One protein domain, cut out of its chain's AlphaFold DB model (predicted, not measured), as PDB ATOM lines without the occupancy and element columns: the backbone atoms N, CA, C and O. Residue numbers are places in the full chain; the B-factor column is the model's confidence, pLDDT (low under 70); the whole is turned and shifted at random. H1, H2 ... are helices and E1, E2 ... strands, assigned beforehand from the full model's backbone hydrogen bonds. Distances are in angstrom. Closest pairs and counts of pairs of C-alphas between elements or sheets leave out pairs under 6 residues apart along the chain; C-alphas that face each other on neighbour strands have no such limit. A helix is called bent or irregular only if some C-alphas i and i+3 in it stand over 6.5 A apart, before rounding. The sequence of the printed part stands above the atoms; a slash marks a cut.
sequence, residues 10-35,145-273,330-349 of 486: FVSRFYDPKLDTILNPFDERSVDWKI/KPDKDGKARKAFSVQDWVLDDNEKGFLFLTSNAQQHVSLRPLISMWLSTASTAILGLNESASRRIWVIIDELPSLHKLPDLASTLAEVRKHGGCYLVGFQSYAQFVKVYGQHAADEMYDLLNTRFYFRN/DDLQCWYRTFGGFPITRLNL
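AT A GLANCE: This is residues 10 to 35, 145 to 273 and 330 to 349 of the 486 residues of the protein "Coupling protein TraD" of Photobacterium damsela subsp. piscicida (UniProt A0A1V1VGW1). Two small parallel strand pairs, E1 with E2 and E3 with E4, are bridged by the long helix H3, which packs on both; H4 packs over E3 and E4, and H6 packs on H4 with H5 at its corner. A separate small antiparallel sheet, E5, E6 and E7, makes one end of the longest axis, and the unnamed stretch 145 to 157 reaches toward the other. The printed part has 175 residues, with six named helices and seven named strands in the order H1 E1 H2 E2 H3 E3 H4 E4 H5 H6 E5 E6 E7, in the class mixed, helices and strands. It is compact, with a radius of gyration of the C-alphas of 17.6 A, and spans 56 by 39 by 32 A.

IN THESE COORDINATES: Find C-alpha 10 at (192.900, 162.600, 224.915), where H1 begins; it ends at residue 14, and strand E1 follows at 21 to 23. After the first cut, find H2 at 158 to 163 and E2 at 171 to 173. H3 runs from C-alpha 180 at (182.815, 155.533, 234.399) to residue 199, 27.1 A long. Next come E3, 209 to 213, 13.0 A; H4, 225 to 235, 14.9 A; E4, 237 to 241, 12.8 A; H5, 246 to 253; H6, 255 to 264, 14.5 A; and E5, 268 to 271. After the second cut, E6 is 333 to 337, 13.4 A, and E7 is 345 to 348, ending at (185.275, 181.247, 216.095).

HOW THE PARTS SIT: H1 comes closest to E2 at the C-alphas of Val 11 and Phe 172, 7.2 A. E1 and E2 are parallel neighbours, with N 172 and O 21 at 2.8 A. H3 is irregular, with C-alphas 182 and 185 7.3 A apart, and has a kink of 30 degrees near residue 187; H4 is irregular too, with C-alphas 230 and 233 7.2 A apart. H3 touches H2 with residues 190 to 198 alone, closest at the C-alphas of Gln 159 and Ala 197, 5.4 A, at a shallow tilt of 22 degrees. It touches H4 with residues 192 to 199 alone, closest at the C-alphas of Leu 199 and Val 232, 5.7 A, at a steep tilt of 40 degrees. E3, H4 and E4 form a strand-helix-strand unit, two parallel neighbour strands with a helix between, its crossover right-handed; N 211 and O 238 are 2.8 A apart. H4 touches H6, closest at the C-alphas of Ala 226 and Met 261, 5.4 A. H5 and H6 touch only at the corner, and only just, with 3 pairs of C-alphas within 8 A, closest at the C-alphas of Val 250 and Ala 258, 5.4 A. E5 and E6 are antiparallel, with N 270 and O 335 at 2.8 A; E6 and E7 form a hairpin, with N 336 and O 345 at 2.8 A. Every O i to N i+4 pair is within hydrogen-bond range in H1, H2, H5 and H6; in H3 it is 14 of 16, in H4 4 of 7.

THE WHOLE: Look to the C-alphas of Gly 150 and Gly 341, the two farthest apart, at 57.2 A. Residues 36 to 144 and 274 to 329 are not printed; the gaps between C-alphas are 16.3 A and 10.3 A. Of the links printed whole, E3 to H4 is long. Mean pLDDT of the printed part is 91.1, and no printed residue is under 70.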
ATOM      1  N   PHE A  10     191.637 161.881 224.688       89.38
ATOM      2  CA  PHE A  10     192.900 162.600 224.915       89.38
ATOM      3  C   PHE A  10     194.122 161.681 224.837       89.38
ATOM      4  O   PHE A  10     195.097 162.030 224.172       89.38
ATOM      5  N   VAL A  11     194.038 160.469 225.396       93.38
ATOM      6  CA  VAL A  11     195.114 159.467 225.300       93.38
ATOM      7  C   VAL A  11     195.474 159.205 223.840       93.38
ATOM      8  O   VAL A  11     196.642 159.211 223.476       93.38
ATOM      9  N   SER A  12     194.479 159.040 222.964       92.75
ATOM     10  CA  SER A  12     194.757 158.743 221.554       92.75
ATOM     11  C   SER A  12     195.501 159.855 220.812       92.75
ATOM     12  O   SER A  12     196.144 159.570 219.804       92.75
ATOM     13  N   ARG A  13     195.399 161.108 221.276       92.69
ATOM     14  CA  ARG A  13     195.963 162.292 220.608       92.69
ATOM     15  C   ARG A  13     197.278 162.769 221.225       92.69
ATOM     16  O   ARG A  13     198.095 163.310 220.490       92.69
ATOM     17  N   PHE A  14     197.480 162.563 222.529       93.94
ATOM     18  CA  PHE A  14     198.586 163.177 223.275       93.94
ATOM     19  C   PHE A  14     199.527 162.193 223.975       93.94
ATOM     20  O   PHE A  14     200.608 162.612 224.359       93.94
ATOM     21  N   TYR A  15     199.152 160.919 224.136       95.69
ATOM     22  CA  TYR A  15     199.926 159.979 224.952       95.69
ATOM     23  C   TYR A  15     201.294 159.630 224.347       95.69
ATOM     24  O   TYR A  15     201.367 159.032 223.268       95.69
ATOM     25  N   ASP A  16     202.361 159.919 225.093       95.38
ATOM     26  CA  ASP A  16     203.727 159.451 224.871       95.38
ATOM     27  C   ASP A  16     204.122 158.414 225.943       95.38
ATOM     28  O   ASP A  16     204.339 158.772 227.102       95.38
ATOM     29  N   PRO A  17     204.311 157.127 225.586       92.44
ATOM     30  CA  PRO A  17     204.667 156.076 226.541       92.44
ATOM     31  C   PRO A  17     206.027 156.267 227.236       92.44
ATOM     32  O   PRO A  17     206.350 155.499 228.143       92.44
ATOM     33  N   LYS A  18     206.862 157.220 226.802       92.94
ATOM     34  CA  LYS A  18     208.148 157.529 227.448       92.94
ATOM     35  C   LYS A  18     208.024 158.503 228.616       92.94
ATOM     36  O   LYS A  18     208.918 158.511 229.460       92.94
ATOM     37  N   LEU A  19     206.985 159.334 228.624       94.06
ATOM     38  CA  LEU A  19     206.822 160.443 229.568       94.06
ATOM     39  C   LEU A  19     205.533 160.316 230.379       94.06
ATOM     40  O   LEU A  19     205.505 160.687 231.549       94.06
ATOM     41  N   ASP A  20     204.479 159.785 229.768       96.56
ATOM     42  CA  ASP A  20     203.133 159.859 230.311       96.56
ATOM     43  C   ASP A  20     202.746 158.602 231.084       96.56
ATOM     44  O   ASP A  20     203.117 157.471 230.751       96.56
ATOM     45  N   THR A  21     201.906 158.804 232.094       96.81
ATOM     46  CA  THR A  21     201.379 157.744 232.951       96.81
ATOM     47  C   THR A  21     199.866 157.645 232.805       96.81
ATOM     48  O   THR A  21     199.175 158.654 232.698       96.81
ATOM     49  N   ILE A  22     199.331 156.421 232.802       96.25
ATOM     50  CA  ILE A  22     197.888 156.158 232.768       96.25
ATOM     51  C   ILE A  22     197.471 155.526 234.095       96.25
ATOM     52  O   ILE A  22     198.054 154.529 234.517       96.25
ATOM     53  N   LEU A  23     196.419 156.072 234.703       96.06
ATOM     54  CA  LEU A  23     195.674 155.447 235.791       96.06
ATOM     55  C   LEU A  23     194.293 155.052 235.276       96.06
ATOM     56  O   LEU A  23     193.404 155.887 235.091       96.06
ATOM     57  N   ASN A  24     194.141 153.761 234.987       94.75
ATOM     58  CA  ASN A  24     192.880 153.155 234.581       94.75
ATOM     59  C   ASN A  24     192.941 151.648 234.845       94.75
ATOM     60  O   ASN A  24     193.615 150.935 234.104       94.75
ATOM     61  N   PRO A  25     192.206 151.120 235.834       93.69
ATOM     62  CA  PRO A  25     192.329 149.718 236.217       93.69
ATOM     63  C   PRO A  25     191.895 148.731 235.122       93.69
ATOM     64  O   PRO A  25     192.151 147.535 235.232       93.69
ATOM     65  N   PHE A  26     191.245 149.197 234.057       92.50
ATOM     66  CA  PHE A  26     190.872 148.371 232.911       92.50
ATOM     67  C   PHE A  26     191.783 148.560 231.698       92.50
ATOM     68  O   PHE A  26     191.573 147.871 230.701       92.50
ATOM     69  N   ASP A  27     192.767 149.463 231.755       93.69
ATOM     70  CA  ASP A  27     193.731 149.667 230.676       93.69
ATOM     71  C   ASP A  27     195.026 148.882 230.924       93.69
ATOM     72  O   ASP A  27     195.627 148.935 231.996       93.69
ATOM     73  N   GLU A  28     195.478 148.164 229.902       94.62
ATOM     74  CA  GLU A  28     196.688 147.348 229.914       94.62
ATOM     75  C   GLU A  28     197.949 148.171 230.181       94.62
ATOM     76  O   GLU A  28     198.942 147.630 230.646       94.62
ATOM     77  N   ARG A  29     197.931 149.479 229.921       94.94
ATOM     78  CA  ARG A  29     199.070 150.380 230.149       94.94
ATOM     79  C   ARG A  29     199.093 150.974 231.555       94.94
ATOM     80  O   ARG A  29     200.000 151.745 231.860       94.94
ATOM     81  N   SER A  30     198.099 150.669 232.391       95.69
ATOM     82  CA  SER A  30     197.997 151.259 233.724       95.69
ATOM     83  C   SER A  30     199.178 150.875 234.608       95.69
ATOM     84  O   SER A  30     199.661 149.740 234.587       95.69
ATOM     85  N   VAL A  31     199.628 151.828 235.411       96.88
ATOM     86  CA  VAL A  31     200.639 151.596 236.448       96.88
ATOM     87  C   VAL A  31     200.066 150.823 237.637       96.88
ATOM     88  O   VAL A  31     198.845 150.731 237.790       96.88
ATOM     89  N   ASP A  32     200.955 150.262 238.461       96.31
ATOM     90  CA  ASP A  32     200.585 149.639 239.733       96.31
ATOM     91  C   ASP A  32     200.386 150.728 240.781       96.31
ATOM     92  O   ASP A  32     201.349 151.297 241.297       96.31
ATOM     93  N   TRP A  33     199.127 151.043 241.067       97.06
ATOM     94  CA  TRP A  33     198.766 151.982 242.115       97.06
ATOM     95  C   TRP A  33     198.128 151.245 243.290       97.06
ATOM     96  O   TRP A  33     197.231 150.415 243.110       97.06
ATOM     97  N   LYS A  34     198.551 151.605 244.504       95.62
ATOM     98  CA  LYS A  34     197.984 151.123 245.763       95.62
ATOM     99  C   LYS A  34     197.724 152.284 246.701       95.62
ATOM    100  O   LYS A  34     198.508 153.226 246.725       95.62
ATOM    101  N   ILE A  35     196.688 152.163 247.535       95.75
ATOM    102  CA  ILE A  35     196.371 153.154 248.582       95.75
ATOM    103  C   ILE A  35     197.624 153.515 249.389       95.75
ATOM    104  O   ILE A  35     197.890 154.686 249.619       95.75
ATOM    105  N   LYS A 145     200.803 142.571 239.214       91.06
ATOM    106  CA  LYS A 145     201.345 141.544 238.321       91.06
ATOM    107  C   LYS A 145     201.923 142.170 237.044       91.06
ATOM    108  O   LYS A 145     201.534 143.278 236.663       91.06
ATOM    109  N   PRO A 146     202.837 141.463 236.351       91.38
ATOM    110  CA  PRO A 146     203.338 141.905 235.055       91.38
ATOM    111  C   PRO A 146     202.221 142.159 234.036       91.38
ATOM    112  O   PRO A 146     201.137 141.579 234.119       91.38
ATOM    113  N   ASP A 147     202.502 143.030 233.073       91.38
ATOM    114  CA  ASP A 147     201.644 143.262 231.916       91.38
ATOM    115  C   ASP A 147     201.563 142.029 230.994       91.38
ATOM    116  O   ASP A 147     202.228 141.009 231.209       91.38
ATOM    117  N   LYS A 148     200.732 142.110 229.952       89.75
ATOM    118  CA  LYS A 148     200.539 141.036 228.964       89.75
ATOM    119  C   LYS A 148     201.832 140.571 228.278       89.75
ATOM    120  O   LYS A 148     201.879 139.451 227.778       89.75
ATOM    121  N   ASP A 149     202.856 141.425 228.238       89.50
ATOM    122  CA  ASP A 149     204.152 141.155 227.617       89.50
ATOM    123  C   ASP A 149     205.174 140.642 228.658       89.50
ATOM    124  O   ASP A 149     206.346 140.419 228.347       89.50
ATOM    125  N   GLY A 150     204.734 140.416 229.903       89.06
ATOM    126  CA  GLY A 150     205.538 139.902 231.008       89.06
ATOM    127  C   GLY A 150     206.409 140.957 231.690       89.06
ATOM    128  O   GLY A 150     207.270 140.604 232.501       89.06
ATOM    129  N   LYS A 151     206.213 142.247 231.398       90.94
ATOM    130  CA  LYS A 151     206.987 143.338 231.993       90.94
ATOM    131  C   LYS A 151     206.336 143.808 233.292       90.94
ATOM    132  O   LYS A 151     205.133 144.033 233.365       90.94
ATOM    133  N   ALA A 152     207.148 143.987 234.332       93.12
ATOM    134  CA  ALA A 152     206.672 144.532 235.599       93.12
ATOM    135  C   ALA A 152     206.109 145.950 235.408       93.12
ATOM    136  O   ALA A 152     206.744 146.809 234.786       93.12
ATOM    137  N   ARG A 153     204.923 146.191 235.972       94.06
ATOM    138  CA  ARG A 153     204.309 147.518 236.026       94.06
ATOM    139  C   ARG A 153     205.067 148.386 237.031       94.06
ATOM    140  O   ARG A 153     205.560 147.898 238.046       94.06
ATOM    141  N   LYS A 154     205.196 149.680 236.732       93.81
ATOM    142  CA  LYS A 154     205.833 150.645 237.641       93.81
ATOM    143  C   LYS A 154     204.910 150.852 238.847       93.81
ATOM    144  O   LYS A 154     203.751 151.202 238.640       93.81
ATOM    145  N   ALA A 155     205.429 150.671 240.061       95.94
ATOM    146  CA  ALA A 155     204.760 151.124 241.279       95.94
ATOM    147  C   ALA A 155     204.642 152.653 241.255       95.94
ATOM    148  O   ALA A 155     205.625 153.342 240.963       95.94
ATOM    149  N   PHE A 156     203.447 153.178 241.506       97.25
ATOM    150  CA  PHE A 156     203.131 154.577 241.255       97.25
ATOM    151  C   PHE A 156     202.390 155.221 242.426       97.25
ATOM    152  O   PHE A 156     201.374 154.706 242.888       97.25
ATOM    153  N   SER A 157     202.894 156.379 242.846       97.75
ATOM    154  CA  SER A 157     202.254 157.307 243.775       97.75
ATOM    155  C   SER A 157     201.885 158.568 242.997       97.75
ATOM    156  O   SER A 157     202.726 159.140 242.301       97.75
ATOM    157  N   VAL A 158     200.624 158.989 243.101       97.44
ATOM    158  CA  VAL A 158     200.166 160.259 242.525       97.44
ATOM    159  C   VAL A 158     200.851 161.419 243.242       97.44
ATOM    160  O   VAL A 158     201.290 162.366 242.593       97.44
ATOM    161  N   GLN A 159     200.969 161.328 244.568       95.62
ATOM    162  CA  GLN A 159     201.606 162.346 245.390       95.62
ATOM    163  C   GLN A 159     203.072 162.536 244.991       95.62
ATOM    164  O   GLN A 159     203.465 163.651 244.660       95.62
ATOM    165  N   ASP A 160     203.866 161.463 244.955       95.88
ATOM    166  CA  ASP A 160     205.288 161.549 244.614       95.88
ATOM    167  C   ASP A 160     205.493 162.068 243.179       95.88
ATOM    168  O   ASP A 160     206.405 162.855 242.940       95.88
ATOM    169  N   TRP A 161     204.614 161.696 242.236       96.56
ATOM    170  CA  TRP A 161     204.655 162.209 240.861       96.56
ATOM    171  C   TRP A 161     204.386 163.719 240.782       96.56
ATOM    172  O   TRP A 161     205.062 164.426 240.042       96.56
ATOM    173  N   VAL A 162     203.423 164.233 241.556       96.00
ATOM    174  CA  VAL A 162     203.126 165.678 241.618       96.00
ATOM    175  C   VAL A 162     204.237 166.457 242.325       96.00
ATOM    176  O   VAL A 162     204.515 167.601 241.958       96.00
ATOM    177  N   LEU A 163     204.851 165.863 243.351       94.62
ATOM    178  CA  LEU A 163     205.894 166.507 244.148       94.62
ATOM    179  C   LEU A 163     207.251 166.595 243.424       94.62
ATOM    180  O   LEU A 163     208.094 167.402 243.823       94.62
ATOM    181  N   ASP A 164     207.472 165.805 242.370       93.81
ATOM    182  CA  ASP A 164     208.709 165.831 241.587       93.81
ATOM    183  C   ASP A 164     208.661 166.865 240.449       93.81
ATOM    184  O   ASP A 164     208.105 166.644 239.373       93.81
ATOM    185  N   ASP A 165     209.357 167.987 240.643       89.75
ATOM    186  CA  ASP A 165     209.521 169.041 239.633       89.75
ATOM    187  C   ASP A 165     210.219 168.582 238.338       89.75
ATOM    188  O   ASP A 165     210.212 169.319 237.341       89.75
ATOM    189  N   ASN A 166     210.855 167.408 238.327       91.25
ATOM    190  CA  ASN A 166     211.499 166.843 237.143       91.25
ATOM    191  C   ASN A 166     210.541 166.048 236.258       91.25
ATOM    192  O   ASN A 166     210.889 165.794 235.104       91.25
ATOM    193  N   GLU A 167     209.346 165.705 236.739       91.69
ATOM    194  CA  GLU A 167     208.320 165.068 235.919       91.69
ATOM    195  C   GLU A 167     207.810 166.065 234.856       91.69
ATOM    196  O   GLU A 167     207.604 167.257 235.116       91.69
ATOM    197  N   LYS A 168     207.697 165.604 233.600       86.12
ATOM    198  CA  LYS A 168     207.364 166.448 232.426       86.12
ATOM    199  C   LYS A 168     206.232 165.901 231.550       86.12
ATOM    200  O   LYS A 168     205.943 166.504 230.518       86.12
ATOM    201  N   GLY A 169     205.629 164.776 231.931       92.75
ATOM    202  CA  GLY A 169     204.546 164.129 231.187       92.75
ATOM    203  C   GLY A 169     203.147 164.481 231.692       92.75
ATOM    204  O   GLY A 169     202.963 165.285 232.604       92.75
ATOM    205  N   PHE A 170     202.152 163.833 231.099       95.81
ATOM    206  CA  PHE A 170     200.770 163.828 231.555       95.81
ATOM    207  C   PHE A 170     200.493 162.643 232.479       95.81
ATOM    208  O   PHE A 170     200.884 161.506 232.205       95.81
ATOM    209  N   LEU A 171     199.711 162.901 233.525       96.81
ATOM    210  CA  LEU A 171     198.996 161.864 234.256       96.81
ATOM    211  C   LEU A 171     197.565 161.771 233.713       96.81
ATOM    212  O   LEU A 171     196.726 162.632 233.971       96.81
ATOM    213  N   PHE A 172     197.282 160.721 232.949       95.88
ATOM    214  CA  PHE A 172     195.963 160.469 232.383       95.88
ATOM    215  C   PHE A 172     195.098 159.665 233.356       95.88
ATOM    216  O   PHE A 172     195.252 158.447 233.480       95.88
ATOM    217  N   LEU A 173     194.136 160.335 233.991       94.12
ATOM    218  CA  LEU A 173     193.046 159.684 234.719       94.12
ATOM    219  C   LEU A 173     191.938 159.360 233.716       94.12
ATOM    220  O   LEU A 173     191.278 160.264 233.210       94.12
ATOM    221  N   THR A 174     191.770 158.086 233.359       90.62
ATOM    222  CA  THR A 174     190.850 157.714 232.270       90.62
ATOM    223  C   THR A 174     189.827 156.685 232.707       90.62
ATOM    224  O   THR A 174     190.076 155.825 233.546       90.62
ATOM    225  N   SER A 175     188.658 156.761 232.083       85.19
ATOM    226  CA  SER A 175     187.622 155.737 232.143       85.19
ATOM    227  C   SER A 175     186.938 155.659 230.786       85.19
ATOM    228  O   SER A 175     186.931 156.625 230.024       85.19
ATOM    229  N   ASN A 176     186.375 154.501 230.453       79.56
ATOM    230  CA  ASN A 176     185.442 154.423 229.335       79.56
ATOM    231  C   ASN A 176     184.013 154.675 229.841       79.56
ATOM    232  O   ASN A 176     183.713 154.458 231.015       79.56
ATOM    233  N   ALA A 177     183.114 155.100 228.953       71.44
ATOM    234  CA  ALA A 177     181.739 155.437 229.326       71.44
ATOM    235  C   ALA A 177     180.971 154.295 230.021       71.44
ATOM    236  O   ALA A 177     180.103 154.558 230.840       71.44
ATOM    237  N   GLN A 178     181.293 153.030 229.728       70.88
ATOM    238  CA  GLN A 178     180.628 151.880 230.355       70.88
ATOM    239  C   GLN A 178     181.072 151.646 231.803       70.88
ATOM    240  O   GLN A 178     180.325 151.071 232.588       70.88
ATOM    241  N   GLN A 179     182.293 152.056 232.149       76.88
ATOM    242  CA  GLN A 179     182.915 151.802 233.447       76.88
ATOM    243  C   GLN A 179     183.047 153.075 234.288       76.88
ATOM    244  O   GLN A 179     183.482 152.990 235.433       76.88
ATOM    245  N   HIS A 180     182.663 154.236 233.745       79.06
ATOM    246  CA  HIS A 180     182.815 155.533 234.399       79.06
ATOM    247  C   HIS A 180     182.170 155.558 235.787       79.06
ATOM    248  O   HIS A 180     182.858 155.850 236.757       79.06
ATOM    249  N   VAL A 181     180.909 155.126 235.913       77.69
ATOM    250  CA  VAL A 181     180.188 155.066 237.202       77.69
ATOM    251  C   VAL A 181     180.955 154.238 238.242       77.69
ATOM    252  O   VAL A 181     181.123 154.656 239.383       77.69
ATOM    253  N   SER A 182     181.499 153.092 237.826       81.12
ATOM    254  CA  SER A 182     182.278 152.191 238.685       81.12
ATOM    255  C   SER A 182     183.664 152.731 239.066       81.12
ATOM    256  O   SER A 182     184.180 152.381 240.128       81.12
ATOM    257  N   LEU A 183     184.286 153.547 238.208       87.31
ATOM    258  CA  LEU A 183     185.610 154.140 238.440       87.31
ATOM    259  C   LEU A 183     185.558 155.538 239.054       87.31
ATOM    260  O   LEU A 183     186.584 156.015 239.533       87.31
ATOM    261  N   ARG A 184     184.388 156.179 239.073       86.56
ATOM    262  CA  ARG A 184     184.200 157.532 239.597       86.56
ATOM    263  C   ARG A 184     184.834 157.737 240.982       86.56
ATOM    264  O   ARG A 184     185.571 158.710 241.115       86.56
ATOM    265  N   PRO A 185     184.673 156.833 241.977       89.31
ATOM    266  CA  PRO A 185     185.315 157.010 243.282       89.31
ATOM    267  C   PRO A 185     186.852 157.017 243.209       89.31
ATOM    268  O   PRO A 185     187.489 157.830 243.870       89.31
ATOM    269  N   LEU A 186     187.453 156.156 242.376       92.00
ATOM    270  CA  LEU A 186     188.908 156.102 242.191       92.00
ATOM    271  C   LEU A 186     189.447 157.357 241.508       92.00
ATOM    272  O   LEU A 186     190.441 157.916 241.959       92.00
ATOM    273  N   ILE A 187     188.786 157.810 240.439       92.06
ATOM    274  CA  ILE A 187     189.201 159.011 239.706       92.06
ATOM    275  C   ILE A 187     189.125 160.230 240.622       92.06
ATOM    276  O   ILE A 187     190.073 161.013 240.676       92.06
ATOM    277  N   SER A 188     188.033 160.361 241.381       90.69
ATOM    278  CA  SER A 188     187.877 161.422 242.373       90.69
ATOM    279  C   SER A 188     188.960 161.374 243.449       90.69
ATOM    280  O   SER A 188     189.518 162.414 243.791       90.69
ATOM    281  N   MET A 189     189.305 160.182 243.940       92.94
ATOM    282  CA  MET A 189     190.385 160.006 244.909       92.94
ATOM    283  C   MET A 189     191.741 160.428 244.335       92.94
ATOM    284  O   MET A 189     192.393 161.271 244.937       92.94
ATOM    285  N   TRP A 190     192.140 159.939 243.157       95.31
ATOM    286  CA  TRP A 190     193.413 160.326 242.531       95.31
ATOM    287  C   TRP A 190     193.502 161.824 242.250       95.31
ATOM    288  O   TRP A 190     194.547 162.434 242.464       95.31
ATOM    289  N   LEU A 191     192.407 162.431 241.796       93.62
ATOM    290  CA  LEU A 191     192.358 163.863 241.535       93.62
ATOM    291  C   LEU A 191     192.443 164.690 242.825       93.62
ATOM    292  O   LEU A 191     193.109 165.727 242.840       93.62
ATOM    293  N   SER A 192     191.809 164.225 243.904       92.12
ATOM    294  CA  SER A 192     191.940 164.824 245.235       92.12
ATOM    295  C   SER A 192     193.379 164.710 245.745       92.12
ATOM    296  O   SER A 192     193.987 165.718 246.091       92.12
ATOM    297  N   THR A 193     193.985 163.520 245.667       93.94
ATOM    298  CA  THR A 193     195.390 163.295 246.039       93.94
ATOM    299  C   THR A 193     196.333 164.209 245.263       93.94
ATOM    300  O   THR A 193     197.198 164.842 245.865       93.94
ATOM    301  N   ALA A 194     196.148 164.331 243.945       94.56
ATOM    302  CA  ALA A 194     196.938 165.242 243.126       94.56
ATOM    303  C   ALA A 194     196.759 166.697 243.580       94.56
ATOM    304  O   ALA A 194     197.741 167.403 243.774       94.56
ATOM    305  N   SER A 195     195.518 167.133 243.799       92.69
ATOM    306  CA  SER A 195     195.190 168.499 244.225       92.69
ATOM    307  C   SER A 195     195.839 168.858 245.568       92.69
ATOM    308  O   SER A 195     196.524 169.877 245.671       92.69
ATOM    309  N   THR A 196     195.718 167.980 246.567       91.62
ATOM    310  CA  THR A 196     196.354 168.140 247.882       91.62
ATOM    311  C   THR A 196     197.878 168.136 247.776       91.62
ATOM    312  O   THR A 196     198.544 168.950 248.413       91.62
ATOM    313  N   ALA A 197     198.453 167.277 246.927       93.38
ATOM    314  CA  ALA A 197     199.896 167.252 246.697       93.38
ATOM    315  C   ALA A 197     200.413 168.568 246.088       93.38
ATOM    316  O   ALA A 197     201.477 169.039 246.487       93.38
ATOM    317  N   ILE A 198     199.650 169.214 245.193       94.56
ATOM    318  CA  ILE A 198     200.025 170.529 244.646       94.56
ATOM    319  C   ILE A 198     200.075 171.583 245.762       94.56
ATOM    320  O   ILE A 198     201.004 172.388 245.783       94.56
ATOM    321  N   LEU A 199     199.120 171.581 246.701       92.19
ATOM    322  CA  LEU A 199     199.128 172.498 247.853       92.19
ATOM    323  C   LEU A 199     200.318 172.254 248.797       92.19
ATOM    324  O   LEU A 199     200.789 173.183 249.448       92.19
ATOM    325  N   GLY A 200     200.838 171.025 248.838       91.00
ATOM    326  CA  GLY A 200     202.032 170.664 249.607       91.00
ATOM    327  C   GLY A 200     203.364 171.131 249.002       91.00
ATOM    328  O   GLY A 200     204.393 171.062 249.672       91.00
ATOM    329  N   LEU A 201     203.384 171.608 247.752       94.12
ATOM    330  CA  LEU A 201     204.604 172.092 247.100       94.12
ATOM    331  C   LEU A 201     205.083 173.424 247.691       94.12
ATOM    332  O   LEU A 201     204.299 174.253 248.134       94.12
ATOM    333  N   ASN A 202     206.381 173.712 247.591       93.31
ATOM    334  CA  ASN A 202     206.886 175.055 247.898       93.31
ATOM    335  C   ASN A 202     206.365 176.092 246.892       93.31
ATOM    336  O   ASN A 202     206.206 175.785 245.706       93.31
ATOM    337  N   GLU A 203     206.170 177.333 247.341       94.62
ATOM    338  CA  GLU A 203     205.746 178.435 246.474       94.62
ATOM    339  C   GLU A 203     206.713 178.622 245.295       94.62
ATOM    340  O   GLU A 203     207.935 178.626 245.455       94.62
ATOM    341  N   SER A 204     206.166 178.767 244.088       93.12
ATOM    342  CA  SER A 204     206.968 178.941 242.878       93.12
ATOM    343  C   SER A 204     206.205 179.707 241.810       93.12
ATOM    344  O   SER A 204     205.180 179.263 241.296       93.12
ATOM    345  N   ALA A 205     206.759 180.849 241.401       89.94
ATOM    346  CA  ALA A 205     206.183 181.665 240.338       89.94
ATOM    347  C   ALA A 205     206.373 181.062 238.932       89.94
ATOM    348  O   ALA A 205     205.666 181.460 237.999       89.94
ATOM    349  N   SER A 206     207.307 180.120 238.753       92.06
ATOM    350  CA  SER A 206     207.627 179.496 237.460       92.06
ATOM    351  C   SER A 206     206.950 178.142 237.246       92.06
ATOM    352  O   SER A 206     206.755 177.750 236.095       92.06
ATOM    353  N   ARG A 207     206.554 177.442 238.318       93.25
ATOM    354  CA  ARG A 207     205.879 176.142 238.217       93.25
ATOM    355  C   ARG A 207     204.502 176.283 237.569       93.25
ATOM    356  O   ARG A 207     203.767 177.226 237.867       93.25
ATOM    357  N   ARG A 208     204.153 175.349 236.684       93.50
ATOM    358  CA  ARG A 208     202.823 175.231 236.072       93.50
ATOM    359  C   ARG A 208     202.403 173.765 236.060       93.50
ATOM    360  O   ARG A 208     202.934 172.997 235.267       93.50
ATOM    361  N   ILE A 209     201.461 173.402 236.923       95.38
ATOM    362  CA  ILE A 209     200.816 172.085 236.926       95.38
ATOM    363  C   ILE A 209     199.378 172.291 236.466       95.38
ATOM    364  O   ILE A 209     198.603 172.970 237.138       95.38
ATOM    365  N   TRP A 210     199.036 171.750 235.300       95.38
ATOM    366  CA  TRP A 210     197.694 171.872 234.743       95.38
ATOM    367  C   TRP A 210     196.818 170.708 235.186       95.38
ATOM    368  O   TRP A 210     197.133 169.552 234.919       95.38
ATOM    369  N   VAL A 211     195.690 171.033 235.811       95.19
ATOM    370  CA  VAL A 211     194.619 170.092 236.130       95.19
ATOM    371  C   VAL A 211     193.468 170.379 235.175       95.19
ATOM    372  O   VAL A 211     192.813 171.419 235.267       95.19
ATOM    373  N   ILE A 212     193.266 169.484 234.209       94.62
ATOM    374  CA  ILE A 212     192.257 169.630 233.157       94.62
ATOM    375  C   ILE A 212     191.157 168.607 233.402       94.62
ATOM    376  O   ILE A 212     191.413 167.405 233.391       94.62
ATOM    377  N   ILE A 213     189.939 169.095 233.613       91.62
ATOM    378  CA  ILE A 213     188.761 168.282 233.908       91.62
ATOM    379  C   ILE A 213     187.719 168.611 232.846       91.62
ATOM    380  O   ILE A 213     187.281 169.757 232.746       91.62
ATOM    381  N   ASP A 214     187.359 167.631 232.023       87.50
ATOM    382  CA  ASP A 214     186.437 167.811 230.899       87.50
ATOM    383  C   ASP A 214     184.989 168.026 231.356       87.50
ATOM    384  O   ASP A 214     184.317 168.911 230.832       87.50
ATOM    385  N   GLU A 215     184.539 167.262 232.354       87.25
ATOM    386  CA  GLU A 215     183.220 167.383 232.975       87.25
ATOM    387  C   GLU A 215     183.318 167.167 234.491       87.25
ATOM    388  O   GLU A 215     183.218 166.048 234.995       87.25
ATOM    389  N   LEU A 216     183.506 168.247 235.249       86.56
ATOM    390  CA  LEU A 216     183.664 168.169 236.705       86.56
ATOM    391  C   LEU A 216     182.439 167.576 237.435       86.56
ATOM    392  O   LEU A 216     182.647 166.742 238.315       86.56
ATOM    393  N   PRO A 217     181.184 167.932 237.090       83.81
ATOM    394  CA  PRO A 217     179.987 167.294 237.645       83.81
ATOM    395  C   PRO A 217     179.852 165.780 237.425       83.81
ATOM    396  O   PRO A 217     179.044 165.164 238.116       83.81
ATOM    397  N   SER A 218     180.606 165.173 236.497       82.31
ATOM    398  CA  SER A 218     180.612 163.709 236.317       82.31
ATOM    399  C   SER A 218     181.351 162.976 237.443       82.31
ATOM    400  O   SER A 218     181.152 161.781 237.650       82.31
ATOM    401  N   LEU A 219     182.188 163.687 238.204       83.88
ATOM    402  CA  LEU A 219     182.949 163.152 239.328       83.88
ATOM    403  C   LEU A 219     182.140 163.198 240.633       83.88
ATOM    404  O   LEU A 219     181.155 163.926 240.754       83.88
ATOM    405  N   HIS A 220     182.567 162.443 241.653       83.69
ATOM    406  CA  HIS A 220     182.089 162.729 243.007       83.69
ATOM    407  C   HIS A 220     182.507 164.140 243.417       83.69
ATOM    408  O   HIS A 220     183.542 164.638 242.963       83.69
ATOM    409  N   LYS A 221     181.726 164.747 244.322       84.50
ATOM    410  CA  LYS A 221     182.099 165.989 245.001       84.50
ATOM    411  C   LYS A 221     183.519 165.827 245.542       84.50
ATOM    412  O   LYS A 221     183.744 165.023 246.447       84.50
ATOM    413  N   LEU A 222     184.459 166.563 244.956       85.62
ATOM    414  CA  LEU A 222     185.841 166.557 245.404       85.62
ATOM    415  C   LEU A 222     185.909 167.346 246.712       85.62
ATOM    416  O   LEU A 222     185.505 168.518 246.719       85.62
ATOM    417  N   PRO A 223     186.367 166.724 247.812       76.00
ATOM    418  CA  PRO A 223     186.594 167.444 249.056       76.00
ATOM    419  C   PRO A 223     187.553 168.607 248.807       76.00
ATOM    420  O   PRO A 223     188.469 168.484 247.996       76.00
ATOM    421  N   ASP A 224     187.311 169.741 249.464       82.88
ATOM    422  CA  ASP A 224     188.238 170.880 249.492       82.88
ATOM    423  C   ASP A 224     188.616 171.472 248.125       82.88
ATOM    424  O   ASP A 224     189.575 172.231 248.005       82.88
ATOM    425  N   LEU A 225     187.859 171.186 247.061       86.94
ATOM    426  CA  LEU A 225     188.172 171.740 245.745       86.94
ATOM    427  C   LEU A 225     188.045 173.271 245.727       86.94
ATOM    428  O   LEU A 225     188.850 173.938 245.083       86.94
ATOM    429  N   ALA A 226     187.071 173.837 246.445       86.56
ATOM    430  CA  ALA A 226     186.893 175.287 246.546       86.56
ATOM    431  C   ALA A 226     188.101 175.969 247.214       86.56
ATOM    432  O   ALA A 226     188.686 176.886 246.634       86.56
ATOM    433  N   SER A 227     188.535 175.464 248.372       87.12
ATOM    434  CA  SER A 227     189.733 175.954 249.066       87.12
ATOM    435  C   SER A 227     190.999 175.716 248.241       87.12
ATOM    436  O   SER A 227     191.831 176.614 248.114       87.12
ATOM    437  N   THR A 228     191.107 174.564 247.572       89.81
ATOM    438  CA  THR A 228     192.207 174.275 246.643       89.81
ATOM    439  C   THR A 228     192.280 175.320 245.534       89.81
ATOM    440  O   THR A 228     193.339 175.901 245.315       89.81
ATOM    441  N   LEU A 229     191.171 175.613 244.845       91.19
ATOM    442  CA  LEU A 229     191.144 176.608 243.767       91.19
ATOM    443  C   LEU A 229     191.582 178.002 244.242       91.19
ATOM    444  O   LEU A 229     192.203 178.738 243.471       91.19
ATOM    445  N   ALA A 230     191.300 178.352 245.499       89.62
ATOM    446  CA  ALA A 230     191.701 179.627 246.082       89.62
ATOM    447  C   ALA A 230     193.211 179.699 246.377       89.62
ATOM    448  O   ALA A 230     193.840 180.736 246.147       89.62
ATOM    449  N   GLU A 231     193.813 178.607 246.854       91.38
ATOM    450  CA  GLU A 231     195.191 178.605 247.362       91.38
ATOM    451  C   GLU A 231     196.238 178.135 246.346       91.38
ATOM    452  O   GLU A 231     197.388 178.582 246.378       91.38
ATOM    453  N   VAL A 232     195.859 177.285 245.388       91.75
ATOM    454  CA  VAL A 232     196.802 176.558 244.520       91.75
ATOM    455  C   VAL A 232     197.680 177.463 243.644       91.75
ATOM    456  O   VAL A 232     198.777 177.079 243.222       91.75
ATOM    457  N   ARG A 233     197.244 178.704 243.390       89.06
ATOM    458  CA  ARG A 233     197.921 179.652 242.494       89.06
ATOM    459  C   ARG A 233     199.379 179.908 242.884       89.06
ATOM    460  O   ARG A 233     200.227 179.982 241.996       89.06
ATOM    461  N   LYS A 234     199.688 180.055 244.178       92.50
ATOM    462  CA  LYS A 234     201.063 180.339 244.651       92.50
ATOM    463  C   LYS A 234     201.998 179.128 244.538       92.50
ATOM    464  O   LYS A 234     203.213 179.291 244.450       92.50
ATOM    465  N   HIS A 235     201.423 177.929 244.462       93.75
ATOM    466  CA  HIS A 235     202.137 176.664 244.286       93.75
ATOM    467  C   HIS A 235     202.353 176.302 242.805       93.75
ATOM    468  O   HIS A 235     203.148 175.415 242.496       93.75
ATOM    469  N   GLY A 236     201.694 177.021 241.886       92.69
ATOM    470  CA  GLY A 236     201.814 176.840 240.437       92.69
ATOM    471  C   GLY A 236     200.710 175.991 239.801       92.69
ATOM    472  O   GLY A 236     200.812 175.674 238.615       92.69
ATOM    473  N   GLY A 237     199.660 175.618 240.539       94.12
ATOM    474  CA  GLY A 237     198.521 174.894 239.967       94.12
ATOM    475  C   GLY A 237     197.647 175.783 239.081       94.12
ATOM    476  O   GLY A 237     197.435 176.962 239.364       94.12
ATOM    477  N   CYS A 238     197.153 175.213 237.986       93.62
ATOM    478  CA  CYS A 238     196.300 175.855 236.991       93.62
ATOM    479  C   CYS A 238     195.128 174.922 236.670       93.62
ATOM    480  O   CYS A 238     195.344 173.831 236.150       93.62
ATOM    481  N   TYR A 239     193.897 175.345 236.955       93.88
ATOM    482  CA  TYR A 239     192.707 174.528 236.718       93.88
ATOM    483  C   TYR A 239     191.984 174.973 235.450       93.88
ATOM    484  O   TYR A 239     191.690 176.156 235.270       93.88
ATOM    485  N   LEU A 240     191.673 174.007 234.589       94.06
ATOM    486  CA  LEU A 240     190.765 174.160 233.461       94.06
ATOM    487  C   LEU A 240     189.600 173.199 233.672       94.06
ATOM    488  O   LEU A 240     189.780 171.984 233.638       94.06
ATOM    489  N   VAL A 241     188.419 173.759 233.908       92.50
ATOM    490  CA  VAL A 241     187.233 172.998 234.300       92.50
ATOM    491  C   VAL A 241     186.138 173.186 233.259       92.50
ATOM    492  O   VAL A 241     185.727 174.315 232.991       92.50
ATOM    493  N   GLY A 242     185.662 172.081 232.694       90.81
ATOM    494  CA  GLY A 242     184.450 172.022 231.889       90.81
ATOM    495  C   GLY A 242     183.250 171.549 232.711       90.81
ATOM    496  O   GLY A 242     183.373 170.707 233.603       90.81
ATOM    497  N   PHE A 243     182.090 172.137 232.433       87.94
ATOM    498  CA  PHE A 243     180.784 171.672 232.897       87.94
ATOM    499  C   PHE A 243     179.696 172.179 231.946       87.94
ATOM    500  O   PHE A 243     179.781 173.295 231.427       87.94
ATOM    501  N   GLN A 244     178.652 171.383 231.720       84.81
ATOM    502  CA  GLN A 244     177.577 171.736 230.779       84.81
ATOM    503  C   GLN A 244     176.583 172.756 231.342       84.81
ATOM    504  O   GLN A 244     176.034 173.587 230.613       84.81
ATOM    505  N   SER A 245     176.309 172.682 232.645       83.94
ATOM    506  CA  SER A 245     175.286 173.499 233.289       83.94
ATOM    507  C   SER A 245     175.684 173.893 234.699       83.94
ATOM    508  O   SER A 245     176.068 173.057 235.516       83.94
ATOM    509  N   TYR A 246     175.480 175.170 235.021       87.12
ATOM    510  CA  TYR A 246     175.656 175.663 236.381       87.12
ATOM    511  C   TYR A 246     174.715 174.958 237.374       87.12
ATOM    512  O   TYR A 246     175.074 174.739 238.525       87.12
ATOM    513  N   ALA A 247     173.527 174.530 236.933       85.88
ATOM    514  CA  ALA A 247     172.594 173.804 237.792       85.88
ATOM    515  C   ALA A 247     173.123 172.416 238.205       85.88
ATOM    516  O   ALA A 247     172.928 172.005 239.346       85.88
ATOM    517  N   GLN A 248     173.821 171.706 237.308       82.94
ATOM    518  CA  GLN A 248     174.491 170.444 237.656       82.94
ATOM    519  C   GLN A 248     175.631 170.692 238.643       82.94
ATOM    520  O   GLN A 248     175.796 169.945 239.603       82.94
ATOM    521  N   PHE A 249     176.364 171.786 238.452       85.31
ATOM    522  CA  PHE A 249     177.433 172.184 239.354       85.31
ATOM    523  C   PHE A 249     176.918 172.481 240.776       85.31
ATOM    524  O   PHE A 249     177.438 171.930 241.747       85.31
ATOM    525  N   VAL A 250     175.812 173.228 240.900       89.19
ATOM    526  CA  VAL A 250     175.101 173.458 242.175       89.19
ATOM    527  C   VAL A 250     174.570 172.160 242.780       89.19
ATOM    528  O   VAL A 250     174.634 171.994 243.995       89.19
ATOM    529  N   LYS A 251     174.062 171.224 241.971       85.56
ATOM    530  CA  LYS A 251     173.578 169.923 242.466       85.56
ATOM    531  C   LYS A 251     174.691 169.131 243.164       85.56
ATOM    532  O   LYS A 251     174.417 168.484 244.167       85.56
ATOM    533  N   VAL A 252     175.920 169.178 242.643       84.25
ATOM    534  CA  VAL A 252     177.059 168.415 243.184       84.25
ATOM    535  C   VAL A 252     177.704 169.114 244.383       84.25
ATOM    536  O   VAL A 252     177.979 168.468 245.393       84.25
ATOM    537  N   TYR A 253     177.944 170.425 244.296       85.88
ATOM    538  CA  TYR A 253     178.715 171.163 245.307       85.88
ATOM    539  C   TYR A 253     177.852 171.947 246.307       85.88
ATOM    540  O   TYR A 253     178.339 172.344 247.364       85.88
ATOM    541  N   GLY A 254     176.564 172.135 246.023       87.88
ATOM    542  CA  GLY A 254     175.697 173.065 246.742       87.88
ATOM    543  C   GLY A 254     175.879 174.507 246.261       87.88
ATOM    544  O   GLY A 254     176.889 174.858 245.655       87.88
ATOM    545  N   GLN A 255     174.889 175.363 246.532       89.69
ATOM    546  CA  GLN A 255     174.839 176.728 245.990       89.69
ATOM    547  C   GLN A 255     176.055 177.575 246.393       89.69
ATOM    548  O   GLN A 255     176.699 178.160 245.530       89.69
ATOM    549  N   HIS A 256     176.393 177.602 247.686       88.25
ATOM    550  CA  HIS A 256     177.482 178.434 248.203       88.25
ATOM    551  C   HIS A 256     178.848 178.059 247.615       88.25
ATOM    552  O   HIS A 256     179.536 178.929 247.092       88.25
ATOM    553  N   ALA A 257     179.214 176.775 247.652       87.19
ATOM    554  CA  ALA A 257     180.497 176.319 247.118       87.19
ATOM    555  C   ALA A 257     180.560 176.454 245.589       87.19
ATOM    556  O   ALA A 257     181.602 176.804 245.047       87.19
ATOM    557  N   ALA A 258     179.445 176.227 244.886       89.94
ATOM    558  CA  ALA A 258     179.387 176.440 243.445       89.94
ATOM    559  C   ALA A 258     179.609 177.917 243.074       89.94
ATOM    560  O   ALA A 258     180.367 178.189 242.145       89.94
ATOM    561  N   ASP A 259     178.999 178.867 243.795       89.94
ATOM    562  CA  ASP A 259     179.195 180.296 243.521       89.94
ATOM    563  C   ASP A 259     180.650 180.707 243.824       89.94
ATOM    564  O   ASP A 259     181.288 181.340 242.986       89.94
ATOM    565  N   GLU A 260     181.217 180.257 244.950       89.94
ATOM    566  CA  GLU A 260     182.617 180.516 245.322       89.94
ATOM    567  C   GLU A 260     183.602 179.996 244.266       89.94
ATOM    568  O   GLU A 260     184.466 180.728 243.777       89.94
ATOM    569  N   MET A 261     183.452 178.737 243.860       89.88
ATOM    570  CA  MET A 261     184.298 178.142 242.830       89.88
ATOM    571  C   MET A 261     184.141 178.840 241.483       89.88
ATOM    572  O   MET A 261     185.125 179.044 240.772       89.88
ATOM    573  N   TYR A 262     182.909 179.205 241.119       89.38
ATOM    574  CA  TYR A 262     182.644 179.940 239.892       89.38
ATOM    575  C   TYR A 262     183.393 181.272 239.887       89.38
ATOM    576  O   TYR A 262     184.039 181.595 238.889       89.38
ATOM    577  N   ASP A 263     183.382 182.000 241.004       87.81
ATOM    578  CA  ASP A 263     184.053 183.292 241.164       87.81
ATOM    579  C   ASP A 263     185.584 183.197 241.100       87.81
ATOM    580  O   ASP A 263     186.231 184.093 240.555       87.81
ATOM    581  N   LEU A 264     186.179 182.090 241.558       90.50
ATOM    582  CA  LEU A 264     187.627 181.850 241.461       90.50
ATOM    583  C   LEU A 264     188.106 181.632 240.011       90.50
ATOM    584  O   LEU A 264     189.257 181.935 239.665       90.50
ATOM    585  N   LEU A 265     187.230 181.138 239.130       89.88
ATOM    586  CA  LEU A 265     187.533 180.858 237.723       89.88
ATOM    587  C   LEU A 265     187.447 182.131 236.866       89.88
ATOM    588  O   LEU A 265     186.447 182.393 236.207       89.88
ATOM    589  N   ASN A 266     188.520 182.923 236.840       87.69
ATOM    590  CA  ASN A 266     188.533 184.249 236.200       87.69
ATOM    591  C   ASN A 266     188.494 184.261 234.660       87.69
ATOM    592  O   ASN A 266     188.108 185.261 234.061       87.69
ATOM    593  N   THR A 267     188.966 183.197 234.006       93.12
ATOM    594  CA  THR A 267     188.972 183.096 232.537       93.12
ATOM    595  C   THR A 267     187.878 182.138 232.109       93.12
ATOM    596  O   THR A 267     187.875 180.987 232.537       93.12
ATOM    597  N   ARG A 268     186.945 182.612 231.282       93.62
ATOM    598  CA  ARG A 268     185.702 181.900 230.989       93.62
ATOM    599  C   ARG A 268     185.408 181.880 229.497       93.62
ATOM    600  O   ARG A 268     185.581 182.875 228.791       93.62
ATOM    601  N   PHE A 269     184.931 180.725 229.046       95.19
ATOM    602  CA  PHE A 269     184.452 180.490 227.692       95.19
ATOM    603  C   PHE A 269     182.973 180.114 227.769       95.19
ATOM    604  O   PHE A 269     182.613 179.099 228.360       95.19
ATOM    605  N   TYR A 270     182.117 180.936 227.172       94.69
ATOM    606  CA  TYR A 270     180.677 180.717 227.107       94.69
ATOM    607  C   TYR A 270     180.304 180.202 225.723       94.69
ATOM    608  O   TYR A 270     180.235 180.966 224.761       94.69
ATOM    609  N   PHE A 271     180.091 178.893 225.631       95.25
ATOM    610  CA  PHE A 271     179.559 178.235 224.441       95.25
ATOM    611  C   PHE A 271     178.032 178.361 224.378       95.25
ATOM    612  O   PHE A 271     177.401 178.888 225.300       95.25
ATOM    613  N   ARG A 272     177.429 177.862 223.289       94.12
ATOM    614  CA  ARG A 272     175.971 177.817 223.143       94.12
ATOM    615  C   ARG A 272     175.330 177.170 224.368       94.12
ATOM    616  O   ARG A 272     175.620 176.019 224.690       94.12
ATOM    617  N   ASN A 273     174.386 177.879 224.982       88.75
ATOM    618  CA  ASN A 273     173.530 177.323 226.020       88.75
ATOM    619  C   ASN A 273     172.060 177.416 225.589       88.75
ATOM    620  O   ASN A 273     171.582 178.526 225.368       88.75
ATOM    621  N   ASP A 330     176.620 179.146 217.012       96.12
ATOM    622  CA  ASP A 330     176.879 177.896 216.300       96.12
ATOM    623  C   ASP A 330     177.895 177.032 217.060       96.12
ATOM    624  O   ASP A 330     178.613 177.495 217.954       96.12
ATOM    625  N   ASP A 331     177.985 175.755 216.684       94.75
ATOM    626  CA  ASP A 331     179.056 174.889 217.170       94.75
ATOM    627  C   ASP A 331     180.422 175.524 216.850       94.75
ATOM    628  O   ASP A 331     180.600 176.162 215.811       94.75
ATOM    629  N   LEU A 332     181.391 175.350 217.755       95.81
ATOM    630  CA  LEU A 332     182.724 175.971 217.688       95.81
ATOM    631  C   LEU A 332     182.734 177.504 217.821       95.81
ATOM    632  O   LEU A 332     183.771 178.125 217.601       95.81
ATOM    633  N   GLN A 333     181.635 178.131 218.239       97.25
ATOM    634  CA  GLN A 333     181.624 179.540 218.623       97.25
ATOM    635  C   GLN A 333     181.467 179.705 220.133       97.25
ATOM    636  O   GLN A 333     180.720 178.974 220.788       97.25
ATOM    637  N   CYS A 334     182.150 180.699 220.692       97.00
ATOM    638  CA  CYS A 334     181.994 181.054 222.098       97.00
ATOM    639  C   CYS A 334     182.262 182.536 222.356       97.00
ATOM    640  O   CYS A 334     182.986 183.196 221.610       97.00
ATOM    641  N   TRP A 335     181.736 183.044 223.465       96.94
ATOM    642  CA  TRP A 335     182.176 184.308 224.047       96.94
ATOM    643  C   TRP A 335     183.289 184.061 225.057       96.94
ATOM    644  O   TRP A 335     183.170 183.216 225.940       96.94
ATOM    645  N   TYR A 336     184.378 184.802 224.918       95.69
ATOM    646  CA  TYR A 336     185.556 184.719 225.765       95.69
ATOM    647  C   TYR A 336     185.649 185.945 226.665       95.69
ATOM    648  O   TYR A 336     185.629 187.085 226.187       95.69
ATOM    649  N   ARG A 337     185.791 185.690 227.967       93.56
ATOM    650  CA  ARG A 337     186.106 186.682 228.992       93.56
ATOM    651  C   ARG A 337     187.402 186.272 229.678       93.56
ATOM    652  O   ARG A 337     187.538 185.140 230.136       93.56
ATOM    653  N   THR A 338     188.348 187.197 229.757       91.50
ATOM    654  CA  THR A 338     189.635 186.981 230.424       91.50
ATOM    655  C   THR A 338     189.752 187.820 231.686       91.50
ATOM    656  O   THR A 338     188.953 188.727 231.920       91.50
ATOM    657  N   PHE A 339     190.755 187.515 232.503       86.00
ATOM    658  CA  PHE A 339     191.046 188.270 233.712       86.00
ATOM    659  C   PHE A 339     191.482 189.707 233.382       86.00
ATOM    660  O   PHE A 339     192.199 189.952 232.414       86.00
ATOM    661  N   GLY A 340     191.107 190.662 234.234       84.31
ATOM    662  CA  GLY A 340     191.470 192.073 234.076       84.31
ATOM    663  C   GLY A 340     190.509 192.870 233.189       84.31
ATOM    664  O   GLY A 340     189.369 192.477 232.970       84.31
ATOM    665  N   GLY A 341     190.959 194.035 232.715       84.19
ATOM    666  CA  GLY A 341     190.138 195.010 231.981       84.19
ATOM    667  C   GLY A 341     190.105 194.818 230.462       84.19
ATOM    668  O   GLY A 341     190.045 195.806 229.734       84.19
ATOM    669  N   PHE A 342     190.225 193.584 229.968       89.81
ATOM    670  CA  PHE A 342     190.217 193.315 228.528       89.81
ATOM    671  C   PHE A 342     188.784 193.200 227.978       89.81
ATOM    672  O   PHE A 342     187.896 192.732 228.694       89.81
ATOM    673  N   PRO A 343     188.545 193.570 226.705       91.50
ATOM    674  CA  PRO A 343     187.236 193.420 226.078       91.50
ATOM    675  C   PRO A 343     186.787 191.958 225.993       91.50
ATOM    676  O   PRO A 343     187.581 191.067 225.671       91.50
ATOM    677  N   ILE A 344     185.489 191.721 226.185       94.75
ATOM    678  CA  ILE A 344     184.874 190.441 225.823       94.75
ATOM    679  C   ILE A 344     184.987 190.222 224.310       94.75
ATOM    680  O   ILE A 344     184.853 191.156 223.520       94.75
ATOM    681  N   THR A 345     185.260 188.987 223.892       95.69
ATOM    682  CA  THR A 345     185.540 188.678 222.481       95.69
ATOM    683  C   THR A 345     184.741 187.469 222.023       95.69
ATOM    684  O   THR A 345     184.765 186.426 222.673       95.69
ATOM    685  N   ARG A 346     184.057 187.574 220.879       96.69
ATOM    686  CA  ARG A 346     183.469 186.407 220.209       96.69
ATOM    687  C   ARG A 346     184.567 185.663 219.460       96.69
ATOM    688  O   ARG A 346     185.228 186.243 218.601       96.69
ATOM    689  N   LEU A 347     184.745 184.389 219.774       97.06
ATOM    690  CA  LEU A 347     185.708 183.511 219.125       97.06
ATOM    691  C   LEU A 347     184.991 182.550 218.177       97.06
ATOM    692  O   LEU A 347     183.941 182.004 218.512       97.06
ATOM    693  N   ASN A 348     185.608 182.327 217.018       97.19
ATOM    694  CA  ASN A 348     185.275 181.247 216.095       97.19
ATOM    695  C   ASN A 348     186.438 180.253 216.133       97.19
ATOM    696  O   ASN A 348     187.523 180.546 215.631       97.19
ATOM    697  N   LEU A 349     186.230 179.118 216.787       96.25
ATOM    698  CA  LEU A 349     187.239 178.082 216.947       96.25
ATOM    699  C   LEU A 349     187.325 177.245 215.667       96.25
ATOM    700  O   LEU A 349     186.315 176.913 215.048       96.25
TER     701      LEU A 349